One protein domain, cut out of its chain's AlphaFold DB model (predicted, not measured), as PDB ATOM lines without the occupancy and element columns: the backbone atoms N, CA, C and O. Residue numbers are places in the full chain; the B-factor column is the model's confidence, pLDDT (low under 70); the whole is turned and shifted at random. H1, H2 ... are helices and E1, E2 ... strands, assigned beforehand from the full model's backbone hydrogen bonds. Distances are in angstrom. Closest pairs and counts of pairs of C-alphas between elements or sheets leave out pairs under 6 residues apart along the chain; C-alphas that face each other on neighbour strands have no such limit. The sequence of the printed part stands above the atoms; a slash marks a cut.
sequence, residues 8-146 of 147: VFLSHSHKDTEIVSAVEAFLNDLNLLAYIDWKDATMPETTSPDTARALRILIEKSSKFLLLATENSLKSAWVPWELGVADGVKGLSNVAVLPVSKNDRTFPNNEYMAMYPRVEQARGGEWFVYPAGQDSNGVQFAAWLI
ATOM      1  N   VAL A   8     209.996 145.228 215.930       94.44
ATOM      2  CA  VAL A   8     209.786 145.973 214.689       94.44
ATOM      3  C   VAL A   8     210.452 147.331 214.831       94.44
ATOM      4  O   VAL A   8     210.077 148.108 215.706       94.44
ATOM      5  N   PHE A   9     211.414 147.642 213.966       96.19
ATOM      6  CA  PHE A   9     211.922 149.006 213.862       96.19
ATOM      7  C   PHE A   9     210.852 149.871 213.196       96.19
ATOM      8  O   PHE A   9     210.504 149.620 212.040       96.19
ATOM      9  N   LEU A  10     210.323 150.862 213.914       96.06
ATOM     10  CA  LEU A  10     209.326 151.784 213.384       96.06
ATOM     11  C   LEU A  10     210.030 153.056 212.898       96.06
ATOM     12  O   LEU A  10     210.430 153.882 213.708       96.06
ATOM     13  N   SER A  11     210.169 153.231 211.584       95.19
ATOM     14  CA  SER A  11     210.678 154.473 210.983       95.19
ATOM     15  C   SER A  11     209.536 155.468 210.804       95.19
ATOM     16  O   SER A  11     208.478 155.121 210.273       95.19
ATOM     17  N   HIS A  12     209.714 156.692 211.301       93.69
ATOM     18  CA  HIS A  12     208.642 157.678 211.422       93.69
ATOM     19  C   HIS A  12     209.194 159.100 211.621       93.69
ATOM     20  O   HIS A  12     210.394 159.313 211.800       93.69
ATOM     21  N   SER A  13     208.319 160.109 211.598       90.94
ATOM     22  CA  SER A  13     208.678 161.481 211.957       90.94
ATOM     23  C   SER A  13     208.431 161.761 213.436       90.94
ATOM     24  O   SER A  13     207.340 161.509 213.942       90.94
ATOM     25  N   HIS A  14     209.372 162.462 214.077       89.00
ATOM     26  CA  HIS A  14     209.229 163.087 215.403       89.00
ATOM     27  C   HIS A  14     207.986 163.984 215.562       89.00
ATOM     28  O   HIS A  14     207.594 164.318 216.676       89.00
ATOM     29  N   LYS A  15     207.359 164.391 214.451       88.94
ATOM     30  CA  LYS A  15     206.146 165.220 214.432       88.94
ATOM     31  C   LYS A  15     204.843 164.418 214.511       88.94
ATOM     32  O   LYS A  15     203.792 165.022 214.685       88.94
ATOM     33  N   ASP A  16     204.900 163.092 214.387       89.94
ATOM     34  CA  ASP A  16     203.727 162.215 214.268       89.94
ATOM     35  C   ASP A  16     203.454 161.413 215.553       89.94
ATOM     36  O   ASP A  16     203.017 160.264 215.502       89.94
ATOM     37  N   THR A  17     203.717 162.004 216.720       91.25
ATOM     38  CA  THR A  17     203.676 161.335 218.036       91.25
ATOM     39  C   THR A  17     202.370 160.595 218.327       91.25
ATOM     40  O   THR A  17     202.403 159.472 218.833       91.25
ATOM     41  N   GLU A  18     201.223 161.177 217.975       92.12
ATOM     42  CA  GLU A  18     199.908 160.550 218.161       92.12
ATOM     43  C   GLU A  18     199.735 159.303 217.281       92.12
ATOM     44  O   GLU A  18     199.309 158.254 217.765       92.12
ATOM     45  N   ILE A  19     200.121 159.390 216.004       91.62
ATOM     46  CA  ILE A  19     200.015 158.275 215.051       91.62
ATOM     47  C   ILE A  19     200.967 157.152 215.469       91.62
ATOM     48  O   ILE A  19     200.581 155.986 215.489       91.62
ATOM     49  N   VAL A  20     202.192 157.502 215.862       94.38
ATOM     50  CA  VAL A  20     203.193 156.549 216.351       94.38
ATOM     51  C   VAL A  20     202.697 155.820 217.596       94.38
ATOM     52  O   VAL A  20     202.813 154.601 217.664       94.38
ATOM     53  N   SER A  21     202.071 156.532 218.537       93.88
ATOM     54  CA  SER A  21     201.489 155.918 219.739       93.88
ATOM     55  C   SER A  21     200.347 154.952 219.398       93.88
ATOM     56  O   SER A  21     200.240 153.883 219.997       93.88
ATOM     57  N   ALA A  22     199.512 155.287 218.409       93.12
ATOM     58  CA  ALA A  22     198.445 154.402 217.945       93.12
ATOM     59  C   ALA A  22     198.996 153.129 217.276       93.12
ATOM     60  O   ALA A  22     198.506 152.032 217.540       93.12
ATOM     61  N   VAL A  23     200.039 153.257 216.448       92.50
ATOM     62  CA  VAL A  23     200.697 152.106 215.803       92.50
ATOM     63  C   VAL A  23     201.445 151.246 216.817       92.50
ATOM     64  O   VAL A  23     201.411 150.024 216.726       92.50
ATOM     65  N   GLU A  24     202.080 151.852 217.817       93.81
ATOM     66  CA  GLU A  24     202.710 151.124 218.917       93.81
ATOM     67  C   GLU A  24     201.687 150.309 219.716       93.81
ATOM     68  O   GLU A  24     201.930 149.134 219.991       93.81
ATOM     69  N   ALA A  25     200.536 150.894 220.065       92.62
ATOM     70  CA  ALA A  25     199.450 150.168 220.725       92.62
ATOM     71  C   ALA A  25     198.959 148.997 219.859       92.62
ATOM     72  O   ALA A  25     198.878 147.870 220.339       92.62
ATOM     73  N   PHE A  26     198.753 149.238 218.563       89.94
ATOM     74  CA  PHE A  26     198.374 148.202 217.604       89.94
ATOM     75  C   PHE A  26     199.394 147.052 217.528       89.94
ATOM     76  O   PHE A  26     199.007 145.886 217.536       89.94
ATOM     77  N   LEU A  27     200.698 147.344 217.494       90.06
ATOM     78  CA  LEU A  27     201.743 146.314 217.500       90.06
ATOM     79  C   LEU A  27     201.810 145.565 218.842       90.06
ATOM     80  O   LEU A  27     202.018 144.350 218.855       90.06
ATOM     81  N   ASN A  28     201.593 146.256 219.962       90.12
ATOM     82  CA  ASN A  28     201.536 145.635 221.285       90.12
ATOM     83  C   ASN A  28     200.358 144.660 221.423       90.12
ATOM     84  O   ASN A  28     200.543 143.586 221.998       90.12
ATOM     85  N   ASP A  29     199.191 144.991 220.861       88.75
ATOM     86  CA  ASP A  29     198.018 144.101 220.816       88.75
ATOM     87  C   ASP A  29     198.297 142.821 220.008       88.75
ATOM     88  O   ASP A  29     197.708 141.771 220.266       88.75
ATOM     89  N   LEU A  30     199.252 142.881 219.074       83.44
ATOM     90  CA  LEU A  30     199.777 141.734 218.327       83.44
ATOM     91  C   LEU A  30     200.949 141.024 219.038       83.44
ATOM     92  O   LEU A  30     201.592 140.162 218.445       83.44
ATOM     93  N   ASN A  31     201.224 141.362 220.302       84.81
ATOM     94  CA  ASN A  31     202.320 140.837 221.127       84.81
ATOM     95  C   ASN A  31     203.736 141.146 220.591       84.81
ATOM     96  O   ASN A  31     204.691 140.418 220.869       84.81
ATOM     97  N   LEU A  32     203.895 142.249 219.859       85.56
ATOM     98  CA  LEU A  32     205.166 142.689 219.275       85.56
ATOM     99  C   LEU A  32     205.724 143.907 220.007       85.56
ATOM    100  O   LEU A  32     205.005 144.597 220.726       85.56
ATOM    101  N   LEU A  33     207.020 144.172 219.827       90.50
ATOM    102  CA  LEU A  33     207.677 145.361 220.368       90.50
ATOM    103  C   LEU A  33     208.025 146.325 219.239       90.50
ATOM    104  O   LEU A  33     208.814 145.992 218.358       90.50
ATOM    105  N   ALA A  34     207.472 147.534 219.279       93.00
ATOM    106  CA  ALA A  34     207.929 148.618 218.421       93.00
ATOM    107  C   ALA A  34     209.197 149.238 219.023       93.00
ATOM    108  O   ALA A  34     209.179 149.724 220.154       93.00
ATOM    109  N   TYR A  35     210.293 149.236 218.272       94.31
ATOM    110  CA  TYR A  35     211.430 150.092 218.576       94.31
ATOM    111  C   TYR A  35     211.149 151.493 218.023       94.31
ATOM    112  O   TYR A  35     210.915 151.649 216.823       94.31
ATOM    113  N   ILE A  36     211.171 152.492 218.908       91.94
ATOM    114  CA  ILE A  36     210.916 153.908 218.621       91.94
ATOM    115  C   ILE A  36     212.131 154.686 219.127       91.94
ATOM    116  O   ILE A  36     212.402 154.697 220.327       91.94
ATOM    117  N   ASP A  37     212.860 155.318 218.213       84.44
ATOM    118  CA  ASP A  37     214.148 155.966 218.466       84.44
ATOM    119  C   ASP A  37     214.084 157.069 219.532       84.44
ATOM    120  O   ASP A  37     214.913 157.072 220.438       84.44
ATOM    121  N   TRP A  38     213.071 157.941 219.520       83.06
ATOM    122  CA  TRP A  38     212.956 159.010 220.523       83.06
ATOM    123  C   TRP A  38     212.690 158.508 221.947       83.06
ATOM    124  O   TRP A  38     212.795 159.276 222.904       83.06
ATOM    125  N   LYS A  39     212.263 157.248 222.105       82.69
ATOM    126  CA  LYS A  39     212.045 156.631 223.422       82.69
ATOM    127  C   LYS A  39     213.315 155.978 223.961       82.69
ATOM    128  O   LYS A  39     213.346 155.618 225.137       82.69
ATOM    129  N   ASP A  40     214.341 155.815 223.128       81.25
ATOM    130  CA  ASP A  40     215.613 155.238 223.530       81.25
ATOM    131  C   ASP A  40     216.554 156.337 224.040       81.25
ATOM    132  O   ASP A  40     217.142 157.101 223.279       81.25
ATOM    133  N   ALA A  41     216.730 156.390 225.360       77.69
ATOM    134  CA  ALA A  41     217.625 157.344 226.016       77.69
ATOM    135  C   ALA A  41     219.115 157.151 225.657       77.69
ATOM    136  O   ALA A  41     219.940 157.993 226.006       77.69
ATOM    137  N   THR A  42     219.481 156.044 225.005       77.88
ATOM    138  CA  THR A  42     220.847 155.779 224.533       77.88
ATOM    139  C   THR A  42     221.117 156.356 223.143       77.88
ATOM    140  O   THR A  42     222.274 156.396 222.713       77.88
ATOM    141  N   MET A  43     220.080 156.836 222.448       76.06
ATOM    142  CA  MET A  43     220.214 157.456 221.136       76.06
ATOM    143  C   MET A  43     220.828 158.862 221.237       76.06
ATOM    144  O   MET A  43     220.427 159.651 222.095       76.06
ATOM    145  N   PRO A  44     221.785 159.222 220.360       72.62
ATOM    146  CA  PRO A  44     222.334 160.573 220.352       72.62
ATOM    147  C   PRO A  44     221.260 161.620 220.020       72.62
ATOM    148  O   PRO A  44     220.537 161.476 219.037       72.62
ATOM    149  N   GLU A  45     221.222 162.719 220.782       62.97
ATOM    150  CA  GLU A  45     220.217 163.792 220.637       62.97
ATOM    151  C   GLU A  45     220.288 164.544 219.300       62.97
ATOM    152  O   GLU A  45     219.324 165.181 218.878       62.97
ATOM    153  N   THR A  46     221.441 164.502 218.629       73.00
ATOM    154  CA  THR A  46     221.649 165.185 217.351       73.00
ATOM    155  C   THR A  46     221.920 164.187 216.247       73.00
ATOM    156  O   THR A  46     222.635 163.205 216.419       73.00
ATOM    157  N   THR A  47     221.361 164.466 215.078       75.62
ATOM    158  CA  THR A  47     221.556 163.699 213.854       75.62
ATOM    159  C   THR A  47     223.016 163.783 213.404       75.62
ATOM    160  O   THR A  47     223.441 164.789 212.837       75.62
ATOM    161  N   SER A  48     223.789 162.735 213.692       85.69
ATOM    162  CA  SER A  48     225.238 162.661 213.488       85.69
ATOM    163  C   SER A  48     225.641 161.327 212.836       85.69
ATOM    164  O   SER A  48     224.826 160.401 212.764       85.69
ATOM    165  N   PRO A  49     226.899 161.167 212.381       88.75
ATOM    166  CA  PRO A  49     227.400 159.866 211.939       88.75
ATOM    167  C   PRO A  49     227.302 158.771 213.012       88.75
ATOM    168  O   PRO A  49     227.149 157.601 212.666       88.75
ATOM    169  N   ASP A  50     227.371 159.128 214.299       89.25
ATOM    170  CA  ASP A  50     227.166 158.187 215.407       89.25
ATOM    171  C   ASP A  50     225.712 157.727 215.494       89.25
ATOM    172  O   ASP A  50     225.457 156.528 215.601       89.25
ATOM    173  N   THR A  51     224.761 158.649 215.336       87.94
ATOM    174  CA  THR A  51     223.323 158.340 215.257       87.94
ATOM    175  C   THR A  51     223.041 157.402 214.093       87.94
ATOM    176  O   THR A  51     222.374 156.389 214.269       87.94
ATOM    177  N   ALA A  52     223.621 157.667 212.919       90.50
ATOM    178  CA  ALA A  52     223.488 156.789 211.759       90.50
ATOM    179  C   ALA A  52     224.047 155.377 212.025       90.50
ATOM    180  O   ALA A  52     223.427 154.378 211.660       90.50
ATOM    181  N   ARG A  53     225.201 155.259 212.699       92.19
ATOM    182  CA  ARG A  53     225.752 153.950 213.093       92.19
ATOM    183  C   ARG A  53     224.842 153.216 214.079       92.19
ATOM    184  O   ARG A  53     224.617 152.021 213.900       92.19
ATOM    185  N   ALA A  54     224.315 153.917 215.081       91.69
ATOM    186  CA  ALA A  54     223.397 153.347 216.061       91.69
ATOM    187  C   ALA A  54     222.099 152.860 215.398       91.69
ATOM    188  O   ALA A  54     221.744 151.689 215.541       91.69
ATOM    189  N   LEU A  55     221.454 153.710 214.588       92.88
ATOM    190  CA  LEU A  55     220.241 153.370 213.837       92.88
ATOM    191  C   LEU A  55     220.457 152.151 212.949       92.88
ATOM    192  O   LEU A  55     219.643 151.235 212.964       92.88
ATOM    193  N   ARG A  56     221.583 152.079 212.232       94.50
ATOM    194  CA  ARG A  56     221.908 150.912 211.407       94.50
ATOM    195  C   ARG A  56     221.940 149.617 212.222       94.50
ATOM    196  O   ARG A  56     221.337 148.634 211.804       94.50
ATOM    197  N   ILE A  57     222.596 149.616 213.384       93.62
ATOM    198  CA  ILE A  57     222.666 148.438 214.264       93.62
ATOM    199  C   ILE A  57     221.268 148.041 214.757       93.62
ATOM    200  O   ILE A  57     220.942 146.857 214.818       93.62
ATOM    201  N   LEU A  58     220.439 149.019 215.120       94.00
ATOM    202  CA  LEU A  58     219.081 148.795 215.617       94.00
ATOM    203  C   LEU A  58     218.148 148.267 214.527       94.00
ATOM    204  O   LEU A  58     217.383 147.331 214.773       94.00
ATOM    205  N   ILE A  59     218.261 148.814 213.315       95.31
ATOM    206  CA  ILE A  59     217.598 148.294 212.122       95.31
ATOM    207  C   ILE A  59     218.032 146.844 211.936       95.31
ATOM    208  O   ILE A  59     217.177 145.973 211.963       95.31
ATOM    209  N   GLU A  60     219.330 146.549 211.830       94.31
ATOM    210  CA  GLU A  60     219.849 145.187 211.621       94.31
ATOM    211  C   GLU A  60     219.346 144.191 212.684       94.31
ATOM    212  O   GLU A  60     218.892 143.106 212.320       94.31
ATOM    213  N   LYS A  61     219.332 144.576 213.967       93.25
ATOM    214  CA  LYS A  61     218.870 143.732 215.088       93.25
ATOM    215  C   LYS A  61     217.359 143.513 215.152       93.25
ATOM    216  O   LYS A  61     216.927 142.514 215.722       93.25
ATOM    217  N   SER A  62     216.561 144.442 214.635       93.88
ATOM    218  CA  SER A  62     215.102 144.302 214.633       93.88
ATOM    219  C   SER A  62     214.677 143.202 213.661       93.88
ATOM    220  O   SER A  62     215.275 143.037 212.602       93.88
ATOM    221  N   SER A  63     213.630 142.449 213.968       93.19
ATOM    222  CA  SER A  63     213.148 141.373 213.096       93.19
ATOM    223  C   SER A  63     212.545 141.925 211.805       93.19
ATOM    224  O   SER A  63     212.805 141.400 210.724       93.19
ATOM    225  N   LYS A  64     211.791 143.022 211.912       94.94
ATOM    226  CA  LYS A  64     211.130 143.702 210.789       94.94
ATOM    227  C   LYS A  64     211.421 145.194 210.795       94.94
ATOM    228  O   LYS A  64     211.800 145.758 211.821       94.94
ATOM    229  N   PHE A  65     211.215 145.825 209.648       96.88
ATOM    230  CA  PHE A  65     211.218 147.272 209.492       96.88
ATOM    231  C   PHE A  65     209.860 147.723 208.962       96.88
ATOM    232  O   PHE A  65     209.375 147.203 207.954       96.88
ATOM    233  N   LEU A  66     209.256 148.691 209.640       95.81
ATOM    234  CA  LEU A  66     207.979 149.276 209.268       95.81
ATOM    235  C   LEU A  66     208.147 150.785 209.119       95.81
ATOM    236  O   LEU A  66     208.483 151.472 210.080       95.81
ATOM    237  N   LEU A  67     207.893 151.302 207.922       95.25
ATOM    238  CA  LEU A  67     207.846 152.737 207.670       95.25
ATOM    239  C   LEU A  67     206.424 153.260 207.858       95.25
ATOM    240  O   LEU A  67     205.519 152.850 207.138       95.25
ATOM    241  N   LEU A  68     206.236 154.224 208.752       93.69
ATOM    242  CA  LEU A  68     205.012 155.004 208.858       93.69
ATOM    243  C   LEU A  68     205.004 156.140 207.819       93.69
ATOM    244  O   LEU A  68     205.544 157.222 208.048       93.69
ATOM    245  N   ALA A  69     204.387 155.917 206.660       90.50
ATOM    246  CA  ALA A  69     204.396 156.876 205.556       90.50
ATOM    247  C   ALA A  69     203.317 157.964 205.719       90.50
ATOM    248  O   ALA A  69     202.273 157.949 205.063       90.50
ATOM    249  N   THR A  70     203.594 158.918 206.610       89.00
ATOM    250  CA  THR A  70     202.878 160.196 206.772       89.00
ATOM    251  C   THR A  70     203.491 161.284 205.884       89.00
ATOM    252  O   THR A  70     204.643 161.186 205.459       89.00
ATOM    253  N   GLU A  71     202.791 162.405 205.686       87.31
ATOM    254  CA  GLU A  71     203.385 163.574 205.018       87.31
ATOM    255  C   GLU A  71     204.659 164.098 205.706       87.31
ATOM    256  O   GLU A  71     205.560 164.599 205.031       87.31
ATOM    257  N   ASN A  72     204.747 164.011 207.038       89.06
ATOM    258  CA  ASN A  72     205.920 164.467 207.786       89.06
ATOM    259  C   ASN A  72     207.110 163.518 207.603       89.06
ATOM    260  O   ASN A  72     208.236 163.985 207.428       89.06
ATOM    261  N   SER A  73     206.868 162.205 207.600       88.69
ATOM    262  CA  SER A  73     207.901 161.186 207.378       88.69
ATOM    263  C   SER A  73     208.467 161.283 205.965       88.69
ATOM    264  O   SER A  73     209.679 161.278 205.778       88.69
ATOM    265  N   LEU A  74     207.603 161.515 204.979       85.62
ATOM    266  CA  LEU A  74     207.987 161.702 203.579       85.62
ATOM    267  C   LEU A  74     208.767 163.002 203.296       85.62
ATOM    268  O   LEU A  74     209.395 163.114 202.246       85.62
ATOM    269  N   LYS A  75     208.738 163.982 204.210       86.94
ATOM    270  CA  LYS A  75     209.557 165.211 204.156       86.94
ATOM    271  C   LYS A  75     210.852 165.099 204.971       86.94
ATOM    272  O   LYS A  75     211.649 166.035 204.974       86.94
ATOM    273  N   SER A  76     211.051 164.002 205.704       85.81
ATOM    274  CA  SER A  76     212.250 163.780 206.513       85.81
ATOM    275  C   SER A  76     213.436 163.408 205.629       85.81
ATOM    276  O   SER A  76     213.309 162.592 204.723       85.81
ATOM    277  N   ALA A  77     214.614 163.958 205.922       84.88
ATOM    278  CA  ALA A  77     215.856 163.529 205.280       84.88
ATOM    279  C   ALA A  77     216.339 162.153 205.787       84.88
ATOM    280  O   ALA A  77     217.091 161.475 205.094       84.88
ATOM    281  N   TRP A  78     215.909 161.744 206.987       88.44
ATOM    282  CA  TRP A  78     216.361 160.512 207.643       88.44
ATOM    283  C   TRP A  78     215.542 159.292 207.242       88.44
ATOM    284  O   TRP A  78     216.109 158.236 207.000       88.44
ATOM    285  N   VAL A  79     214.230 159.447 207.086       90.38
ATOM    286  CA  VAL A  79     213.323 158.332 206.778       90.38
ATOM    287  C   VAL A  79     213.692 157.604 205.468       90.38
ATOM    288  O   VAL A  79     213.805 156.378 205.490       90.38
ATOM    289  N   PRO A  80     213.960 158.292 204.335       88.88
ATOM    290  CA  PRO A  80     214.408 157.619 203.113       88.88
ATOM    291  C   PRO A  80     215.753 156.906 203.286       88.88
ATOM    292  O   PRO A  80     215.976 155.848 202.699       88.88
ATOM    293  N   TRP A  81     216.650 157.473 204.101       91.94
ATOM    294  CA  TRP A  81     217.939 156.858 204.409       91.94
ATOM    295  C   TRP A  81     217.765 155.577 205.239       91.94
ATOM    296  O   TRP A  81     218.336 154.548 204.879       91.94
ATOM    297  N   GLU A  82     216.937 155.601 206.286       94.75
ATOM    298  CA  GLU A  82     216.613 154.422 207.103       94.75
ATOM    299  C   GLU A  82     215.982 153.314 206.263       94.75
ATOM    300  O   GLU A  82     216.375 152.154 206.382       94.75
ATOM    301  N   LEU A  83     215.051 153.675 205.373       94.44
ATOM    302  CA  LEU A  83     214.420 152.728 204.464       94.44
ATOM    303  C   LEU A  83     215.443 152.071 203.533       94.44
ATOM    304  O   LEU A  83     215.438 150.852 203.393       94.44
ATOM    305  N   GLY A  84     216.350 152.854 202.940       93.94
ATOM    306  CA  GLY A  84     217.409 152.320 202.082       93.94
ATOM    307  C   GLY A  84     218.375 151.395 202.831       93.94
ATOM    308  O   GLY A  84     218.787 150.365 202.297       93.94
ATOM    309  N   VAL A  85     218.709 151.717 204.087       95.56
ATOM    310  CA  VAL A  85     219.503 150.827 204.951       95.56
ATOM    311  C   VAL A  85     218.747 149.528 205.217       95.56
ATOM    312  O   VAL A  85     219.321 148.452 205.054       95.56
ATOM    313  N   ALA A  86     217.472 149.615 205.602       96.81
ATOM    314  CA  ALA A  86     216.642 148.457 205.907       96.81
ATOM    315  C   ALA A  86     216.466 147.532 204.698       96.81
ATOM    316  O   ALA A  86     216.637 146.323 204.835       96.81
ATOM    317  N   ASP A  87     216.195 148.096 203.521       95.19
ATOM    318  CA  ASP A  87     216.121 147.368 202.254       95.19
ATOM    319  C   ASP A  87     217.415 146.583 201.993       95.19
ATOM    320  O   ASP A  87     217.397 145.361 201.841       95.19
ATOM    321  N   GLY A  88     218.563 147.263 202.083       95.31
ATOM    322  CA  GLY A  88     219.864 146.657 201.818       95.31
ATOM    323  C   GLY A  88     220.263 145.542 202.793       95.31
ATOM    324  O   GLY A  88     220.890 144.571 202.372       95.31
ATOM    325  N   VAL A  89     219.926 145.659 204.084       95.62
ATOM    326  CA  VAL A  89     220.359 144.681 205.107       95.62
ATOM    327  C   VAL A  89     219.325 143.596 205.406       95.62
ATOM    328  O   VAL A  89     219.698 142.536 205.905       95.62
ATOM    329  N   LYS A  90     218.037 143.836 205.128       92.69
ATOM    330  CA  LYS A  90     216.949 142.893 205.444       92.69
ATOM    331  C   LYS A  90     216.298 142.257 204.225       92.69
ATOM    332  O   LYS A  90     215.702 141.186 204.364       92.69
ATOM    333  N   GLY A  91     216.374 142.920 203.073       92.19
ATOM    334  CA  GLY A  91     215.601 142.597 201.883       92.19
ATOM    335  C   GLY A  91     214.118 142.962 202.007       92.19
ATOM    336  O   GLY A  91     213.565 143.122 203.099       92.19
ATOM    337  N   LEU A  92     213.450 143.033 200.854       90.75
ATOM    338  CA  LEU A  92     212.055 143.471 200.750       90.75
ATOM    339  C   LEU A  92     211.066 142.608 201.545       90.75
ATOM    340  O   LEU A  92     210.030 143.112 201.953       90.75
ATOM    341  N   SER A  93     211.359 141.334 201.823       90.88
ATOM    342  CA  SER A  93     210.459 140.471 202.608       90.88
ATOM    343  C   SER A  93     210.302 140.905 204.068       90.88
ATOM    344  O   SER A  93     209.344 140.497 204.718       90.88
ATOM    345  N   ASN A  94     211.216 141.730 204.582       94.81
ATOM    346  CA  ASN A  94     211.273 142.163 205.979       94.81
ATOM    347  C   ASN A  94     211.066 143.676 206.149       94.81
ATOM    348  O   ASN A  94     211.234 144.204 207.251       94.81
ATOM    349  N   VAL A  95     210.707 144.360 205.062       96.38
ATOM    350  CA  VAL A  95     210.426 145.793 205.004       96.38
ATOM    351  C   VAL A  95     208.988 145.974 204.533       96.38
ATOM    352  O   VAL A  95     208.582 145.376 203.540       96.38
ATOM    353  N   ALA A  96     208.218 146.806 205.226       95.12
ATOM    354  CA  ALA A  96     206.892 147.201 204.774       95.12
ATOM    355  C   ALA A  96     206.634 148.687 205.028       95.12
ATOM    356  O   ALA A  96     207.183 149.290 205.951       95.12
ATOM    357  N   VAL A  97     205.761 149.265 204.212       93.94
ATOM    358  CA  VAL A  97     205.293 150.645 204.338       93.94
ATOM    359  C   VAL A  97     203.848 150.639 204.820       93.94
ATOM    360  O   VAL A  97     202.982 150.041 204.188       93.94
ATOM    361  N   LEU A  98     203.578 151.323 205.926       92.38
ATOM    362  CA  LEU A  98     202.242 151.618 206.427       92.38
ATOM    363  C   LEU A  98     201.834 153.030 205.969       92.38
ATOM    364  O   LEU A  98     202.247 154.011 206.594       92.38
ATOM    365  N   PRO A  99     201.062 153.170 204.873       87.56
ATOM    366  CA  PRO A  99     200.512 154.453 204.451       87.56
ATOM    367  C   PRO A  99     199.594 155.035 205.524       87.56
ATOM    368  O   PRO A  99     198.660 154.375 205.976       87.56
ATOM    369  N   VAL A 100     199.800 156.309 205.860       81.12
ATOM    370  CA  VAL A 100     198.867 157.086 206.682       81.12
ATOM    371  C   VAL A 100     198.425 158.296 205.868       81.12
ATOM    372  O   VAL A 100     198.902 159.413 206.057       81.12
ATOM    373  N   SER A 101     197.532 158.064 204.903       68.00
ATOM    374  CA  SER A 101     196.867 159.128 204.146       68.00
ATOM    375  C   SER A 101     195.347 158.983 204.243       68.00
ATOM    376  O   SER A 101     194.819 157.886 204.420       68.00
ATOM    377  N   LYS A 102     194.632 160.111 204.133       52.44
ATOM    378  CA  LYS A 102     193.162 160.134 204.026       52.44
ATOM    379  C   LYS A 102     192.659 159.835 202.612       52.44
ATOM    380  O   LYS A 102     191.513 159.432 202.476       52.44
ATOM    381  N   ASN A 103     193.496 160.037 201.593       46.72
ATOM    382  CA  ASN A 103     193.131 159.901 200.188       46.72
ATOM    383  C   ASN A 103     194.166 159.026 199.475       46.72
ATOM    384  O   ASN A 103     195.350 159.363 199.445       46.72
ATOM    385  N   ASP A 104     193.672 157.901 198.960       52.50
ATOM    386  CA  ASP A 104     194.188 157.069 197.876       52.50
ATOM    387  C   ASP A 104     195.699 156.932 197.770       52.50
ATOM    388  O   ASP A 104     196.313 157.818 197.194       52.50
ATOM    389  N   ARG A 105     196.236 155.790 198.251       55.03
ATOM    390  CA  ARG A 105     197.324 154.913 197.720       55.03
ATOM    391  C   ARG A 105     198.511 155.522 196.945       55.03
ATOM    392  O   ARG A 105     199.314 154.804 196.360       55.03
ATOM    393  N   THR A 106     198.634 156.829 196.923       54.47
ATOM    394  CA  THR A 106     199.497 157.614 196.068       54.47
ATOM    395  C   THR A 106     200.286 158.494 197.007       54.47
ATOM    396  O   THR A 106     199.745 159.253 197.809       54.47
ATOM    397  N   PHE A 107     201.598 158.324 196.945       61.38
ATOM    398  CA  PHE A 107     202.548 159.179 197.626       61.38
ATOM    399  C   PHE A 107     203.078 160.154 196.577       61.38
ATOM    400  O   PHE A 107     204.132 159.886 195.990       61.38
ATOM    401  N   PRO A 108     202.349 161.242 196.249       49.50
ATOM    402  CA  PRO A 108     202.858 162.214 195.297       49.50
ATOM    403  C   PRO A 108     204.231 162.691 195.790       49.50
ATOM    404  O   PRO A 108     204.368 163.143 196.928       49.50
ATOM    405  N   ASN A 109     205.243 162.543 194.929       55.91
ATOM    406  CA  ASN A 109     206.667 162.842 195.158       55.91
ATOM    407  C   ASN A 109     207.523 161.779 195.881       55.91
ATOM    408  O   ASN A 109     208.682 162.060 196.168       55.91
ATOM    409  N   ASN A 110     207.026 160.563 196.134       68.81
ATOM    410  CA  ASN A 110     207.859 159.447 196.616       68.81
ATOM    411  C   ASN A 110     207.579 158.157 195.833       68.81
ATOM    412  O   ASN A 110     207.175 157.141 196.390       68.81
ATOM    413  N   GLU A 111     207.806 158.201 194.518       76.62
ATOM    414  CA  GLU A 111     207.541 157.088 193.589       76.62
ATOM    415  C   GLU A 111     208.281 155.797 193.968       76.62
ATOM    416  O   GLU A 111     207.752 154.701 193.795       76.62
ATOM    417  N   TYR A 112     209.469 155.920 194.568       84.19
ATOM    418  CA  TYR A 112     210.253 154.777 195.034       84.19
ATOM    419  C   TYR A 112     209.546 153.972 196.142       84.19
ATOM    420  O   TYR A 112     209.844 152.791 196.300       84.19
ATOM    421  N   MET A 113     208.553 154.540 196.846       85.00
ATOM    422  CA  MET A 113     207.708 153.788 197.791       85.00
ATOM    423  C   MET A 113     206.974 152.622 197.126       85.00
ATOM    424  O   MET A 113     206.713 151.617 197.781       85.00
ATOM    425  N   ALA A 114     206.661 152.724 195.830       85.44
ATOM    426  CA  ALA A 114     205.952 151.676 195.101       85.44
ATOM    427  C   ALA A 114     206.759 150.368 194.975       85.44
ATOM    428  O   ALA A 114     206.185 149.329 194.652       85.44
ATOM    429  N   MET A 115     208.073 150.407 195.238       89.56
ATOM    430  CA  MET A 115     208.953 149.234 195.226       89.56
ATOM    431  C   MET A 115     208.886 148.410 196.516       89.56
ATOM    432  O   MET A 115     209.443 147.314 196.564       89.56
ATOM    433  N   TYR A 116     208.204 148.905 197.550       93.19
ATOM    434  CA  TYR A 116     208.134 148.248 198.849       93.19
ATOM    435  C   TYR A 116     206.785 147.561 199.069       93.19
ATOM    436  O   TYR A 116     205.751 148.043 198.593       93.19
ATOM    437  N   PRO A 117     206.760 146.442 199.816       94.56
ATOM    438  CA  PRO A 117     205.516 145.892 200.320       94.56
ATOM    439  C   PRO A 117     204.755 146.914 201.157       94.56
ATOM    440  O   PRO A 117     205.348 147.745 201.850       94.56
ATOM    441  N   ARG A 118     203.430 146.835 201.119       92.56
ATOM    442  CA  ARG A 118     202.556 147.801 201.782       92.56
ATOM    443  C   ARG A 118     201.580 147.127 202.722       92.56
ATOM    444  O   ARG A 118     201.020 146.079 202.402       92.56
ATOM    445  N   VAL A 119     201.370 147.761 203.865       92.56
ATOM    446  CA  VAL A 119     200.353 147.379 204.831       92.56
ATOM    447  C   VAL A 119     199.031 148.016 204.409       92.56
ATOM    448  O   VAL A 119     198.946 149.230 204.253       92.56
ATOM    449  N   GLU A 120     197.994 147.210 204.224       90.12
ATOM    450  CA  GLU A 120     196.646 147.689 203.912       90.12
ATOM    451  C   GLU A 120     195.602 147.004 204.791       90.12
ATOM    452  O   GLU A 120     195.733 145.829 205.144       90.12
ATOM    453  N   GLN A 121     194.538 147.744 205.105       88.38
ATOM    454  CA  GLN A 121     193.358 147.194 205.754       88.38
ATOM    455  C   GLN A 121     192.363 146.703 204.696       88.38
ATOM    456  O   GLN A 121     191.911 147.462 203.836       88.38
ATOM    457  N   ALA A 122     192.006 145.425 204.758       86.88
ATOM    458  CA  ALA A 122     190.954 144.844 203.943       86.88
ATOM    459  C   ALA A 122     189.570 145.345 204.390       86.88
ATOM    460  O   ALA A 122     189.381 145.819 205.510       86.88
ATOM    461  N   ARG A 123     188.549 145.164 203.539       83.31
ATOM    462  CA  ARG A 123     187.159 145.575 203.842       83.31
ATOM    463  C   ARG A 123     186.595 144.955 205.128       83.31
ATOM    464  O   ARG A 123     185.695 145.533 205.722       83.31
ATOM    465  N   GLY A 124     187.112 143.795 205.540       83.88
ATOM    466  CA  GLY A 124     186.741 143.118 206.786       83.88
ATOM    467  C   GLY A 124     187.417 143.672 208.046       83.88
ATOM    468  O   GLY A 124     187.165 143.159 209.129       83.88
ATOM    469  N   GLY A 125     188.278 144.689 207.927       85.62
ATOM    470  CA  GLY A 125     189.029 145.281 209.040       85.62
ATOM    471  C   GLY A 125     190.371 144.603 209.332       85.62
ATOM    472  O   GLY A 125     191.181 145.147 210.081       85.62
ATOM    473  N   GLU A 126     190.628 143.450 208.716       89.12
ATOM    474  CA  GLU A 126     191.888 142.716 208.815       89.12
ATOM    475  C   GLU A 126     193.018 143.432 208.071       89.12
ATOM    476  O   GLU A 126     192.805 144.031 207.018       89.12
ATOM    477  N   TRP A 127     194.236 143.330 208.597       91.19
ATOM    478  CA  TRP A 127     195.419 143.964 208.021       91.19
ATOM    479  C   TRP A 127     196.287 142.947 207.288       91.19
ATOM    480  O   TRP A 127     196.526 141.849 207.795       91.19
ATOM    481  N   PHE A 128     196.802 143.333 206.123       93.56
ATOM    482  CA  PHE A 128     197.644 142.502 205.265       93.56
ATOM    483  C   PHE A 128     198.869 143.271 204.776       93.56
ATOM    484  O   PHE A 128     198.816 144.484 204.599       93.56
ATOM    485  N   VAL A 129     199.955 142.546 204.513       94.50
ATOM    486  CA  VAL A 129     201.125 143.021 203.772       94.50
ATOM    487  C   VAL A 129     201.046 142.490 202.356       94.50
ATOM    488  O   VAL A 129     201.140 141.283 202.133       94.50
ATOM    489  N   TYR A 130     200.889 143.396 201.402       93.00
ATOM    490  CA  TYR A 130     200.898 143.078 199.983       93.00
ATOM    491  C   TYR A 130     202.287 143.316 199.397       93.00
ATOM    492  O   TYR A 130     202.868 144.373 199.662       93.00
ATOM    493  N   PRO A 131     202.820 142.392 198.579       91.88
ATOM    494  CA  PRO A 131     204.052 142.632 197.840       91.88
ATOM    495  C   PRO A 131     203.968 143.892 196.970       91.88
ATOM    496  O   PRO A 131     202.888 144.303 196.529       91.88
ATOM    497  N   ALA A 132     205.126 144.484 196.686       89.19
ATOM    498  CA  ALA A 132     205.237 145.639 195.804       89.19
ATOM    499  C   ALA A 132     204.537 145.385 194.454       89.19
ATOM    500  O   ALA A 132     204.733 144.343 193.826       89.19
ATOM    501  N   GLY A 133     203.688 146.327 194.033       83.81
ATOM    502  CA  GLY A 133     202.937 146.250 192.775       83.81
ATOM    503  C   GLY A 133     201.846 145.169 192.697       83.81
ATOM    504  O   GLY A 133     201.303 144.957 191.616       83.81
ATOM    505  N   GLN A 134     201.517 144.478 193.796       85.44
ATOM    506  CA  GLN A 134     200.501 143.417 193.805       85.44
ATOM    507  C   GLN A 134     199.310 143.772 194.694       85.44
ATOM    508  O   GLN A 134     199.489 144.171 195.836       85.44
ATOM    509  N   ASP A 135     198.089 143.551 194.207       82.94
ATOM    510  CA  ASP A 135     196.844 143.708 194.986       82.94
ATOM    511  C   ASP A 135     196.279 142.364 195.484       82.94
ATOM    512  O   ASP A 135     195.181 142.287 196.033       82.94
ATOM    513  N   SER A 136     197.023 141.280 195.269       85.50
ATOM    514  CA  SER A 136     196.666 139.913 195.655       85.50
ATOM    515  C   SER A 136     197.845 139.236 196.358       85.50
ATOM    516  O   SER A 136     198.939 139.796 196.402       85.50
ATOM    517  N   ASN A 137     197.619 138.054 196.939       87.75
ATOM    518  CA  ASN A 137     198.633 137.285 197.681       87.75
ATOM    519  C   ASN A 137     199.207 138.011 198.910       87.75
ATOM    520  O   ASN A 137     200.353 137.782 199.295       87.75
ATOM    521  N   GLY A 138     198.413 138.891 199.526       91.19
ATOM    522  CA  GLY A 138     198.786 139.527 200.781       91.19
ATOM    523  C   GLY A 138     198.916 138.500 201.906       91.19
ATOM    524  O   GLY A 138     198.111 137.574 202.014       91.19
ATOM    525  N   VAL A 139     199.918 138.678 202.758       94.06
ATOM    526  CA  VAL A 139     200.087 137.897 203.990       94.06
ATOM    527  C   VAL A 139     199.460 138.678 205.132       94.06
ATOM    528  O   VAL A 139     199.634 139.892 205.205       94.06
ATOM    529  N   GLN A 140     198.722 138.020 206.028       93.06
ATOM    530  CA  GLN A 140     198.144 138.700 207.190       93.06
ATOM    531  C   GLN A 140     199.248 139.426 207.970       93.06
ATOM    532  O   GLN A 140     200.302 138.845 208.220       93.06
ATOM    533  N   PHE A 141     199.024 140.682 208.358       90.75
ATOM    534  CA  PHE A 141     200.058 141.538 208.948       90.75
ATOM    535  C   PHE A 141     200.698 140.895 210.184       90.75
ATOM    536  O   PHE A 141     201.917 140.809 210.267       90.75
ATOM    537  N   ALA A 142     199.884 140.326 211.077       86.19
ATOM    538  CA  ALA A 142     200.367 139.581 212.239       86.19
ATOM    539  C   ALA A 142     201.252 138.377 211.859       86.19
ATOM    540  O   ALA A 142     202.283 138.152 212.485       86.19
ATOM    541  N   ALA A 143     200.884 137.632 210.809       88.50
ATOM    542  CA  ALA A 143     201.674 136.506 210.319       88.50
ATOM    543  C   ALA A 143     202.988 136.974 209.677       88.50
ATOM    544  O   ALA A 143     204.042 136.414 209.955       88.50
ATOM    545  N   TRP A 144     202.954 138.040 208.872       90.69
ATOM    546  CA  TRP A 144     204.154 138.624 208.270       90.69
ATOM    547  C   TRP A 144     205.197 139.012 209.325       90.69
ATOM    548  O   TRP A 144     206.386 138.826 209.099       90.69
ATOM    549  N   LEU A 145     204.767 139.481 210.499       80.38
ATOM    550  CA  LEU A 145     205.651 139.925 211.581       80.38
ATOM    551  C   LEU A 145     206.409 138.788 212.295       80.38
ATOM    552  O   LEU A 145     207.396 139.069 212.983       80.38
ATOM    553  N   ILE A 146     205.975 137.532 212.120       78.88
ATOM    554  CA  ILE A 146     206.564 136.338 212.760       78.88
ATOM    555  C   ILE A 146     207.222 135.349 211.781       78.88
ATOM    556  O   ILE A 146     207.875 134.412 212.238       78.88
TER     557      ILE A 146
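This is residues 8 to 146 of the 147 residues of a protein of Armatimonadetes bacterium 55-13 (UniProt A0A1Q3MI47). A strongly twisted sheet of four parallel strands makes the core, with H2 and H3 packed over one face and H1 over the other. Beside its edge strand E4 sits a small hairpin, E5 and E6, with the short helix H5 next to E6; H4 only grazes the four-stranded sheet near E4. The printed part has 139 residues with five named helices and six named strands, in the order E1, H1, E2, H2, E3, H3, E4, H4, E5, E6, H5, and its class is mixed, helices and strands. The larger sheet has the order E2, E1, E3, E4, and the hairpin is antiparallel. The whole is compact and rounded, with a radius of gyration of the C-alphas of 14.3 A and spans of 42 by 34 by 29 A.

E1, residues 8 to 11, begins at C-alpha 8 at (209.786, 145.973, 214.689). H1, residues 17 to 29, is 18.4 A long, and E2 holds residues 33 to 35. H2, residues 49 to 61, is 18.5 A long and begins at C-alpha 49 at (227.400, 159.866, 211.939). E3, residues 64 to 69, is the longest strand by residues, at 15.7 A. H3, residues 78 to 90, is 17.8 A long, and E4, residues 95 to 99, is 13.2 A. H4 holds residues 111 to 115, E5 residues 118 to 121 and E6 residues 127 to 130. H5, residues 141 to 144, ends at C-alpha 144 at (204.154, 138.624, 208.270).

In the larger sheet E1 is parallel to E2 at 36 degrees, with N 8 and O 33 2.8 A apart. E1 is parallel to E3 at 29 degrees, with N 9 and O 64 at 2.9 A, and E3 to E4 at 25 degrees, with N 98 and O 67 at 2.8 A; these pairs are within hydrogen-bond range. The sheet is only just strongly twisted, its C-alphas lying up to 4.5 A off the best plane. E1, H1, E2 and E3, H3, E4 are strand-helix-strand units, two parallel neighbour strands with a helix between, and E2, H2, E3 is a split one, with E1 between its strands; the three crossovers are right-handed. The sheet and its helices make three layers, helices on both faces of a sheet, with H2 and H3 on one face of the sheet E2, E1, E3, E4 and H1 on the other. H1 is on the sheet at a height of 8.0 A, closest to E2 at the C-alphas of Glu 24 and Ala 34, 5.8 A. H3 is on it at a height of 9.2 A and lies over E3; the closest C-alphas of H3 and E3 are those of Ala 86 and Phe 65, 6.6 A apart. H2, on the same face as H3, touches it with residues 55 to 60 alone, at a steep tilt of 42 degrees, the same way; their closest C-alphas are those of Ile 59 and Ala 86, 6.3 A. The closest C-alphas of E4 and E5 are those of Val 97 and Arg 118, 4.7 A. In the hairpin E5 and E6, antiparallel at 147 degrees, N 118 and O 130 are 2.9 A apart. The closest C-alphas of E6 and H5 are those of Phe 128 and Phe 141, 4.5 A. H5 is not on the larger sheet. In H1, H2 and H3 every O i to N i+4 pair is within hydrogen-bond range; H4 has 0 of 1, with 2 of 2 O i to N i+3 pairs, and H5 is too short for an i+4 pair.

The C-alphas farthest apart are those of Pro 49 and Gly 124, 44.3 A. The printed part has no cut. The long links are E2 to H2, with 13 residues, and E4 to H4, with 11. The mean pLDDT of the printed part is 87.1; residue 45 and residues 101 to 110 are under 70.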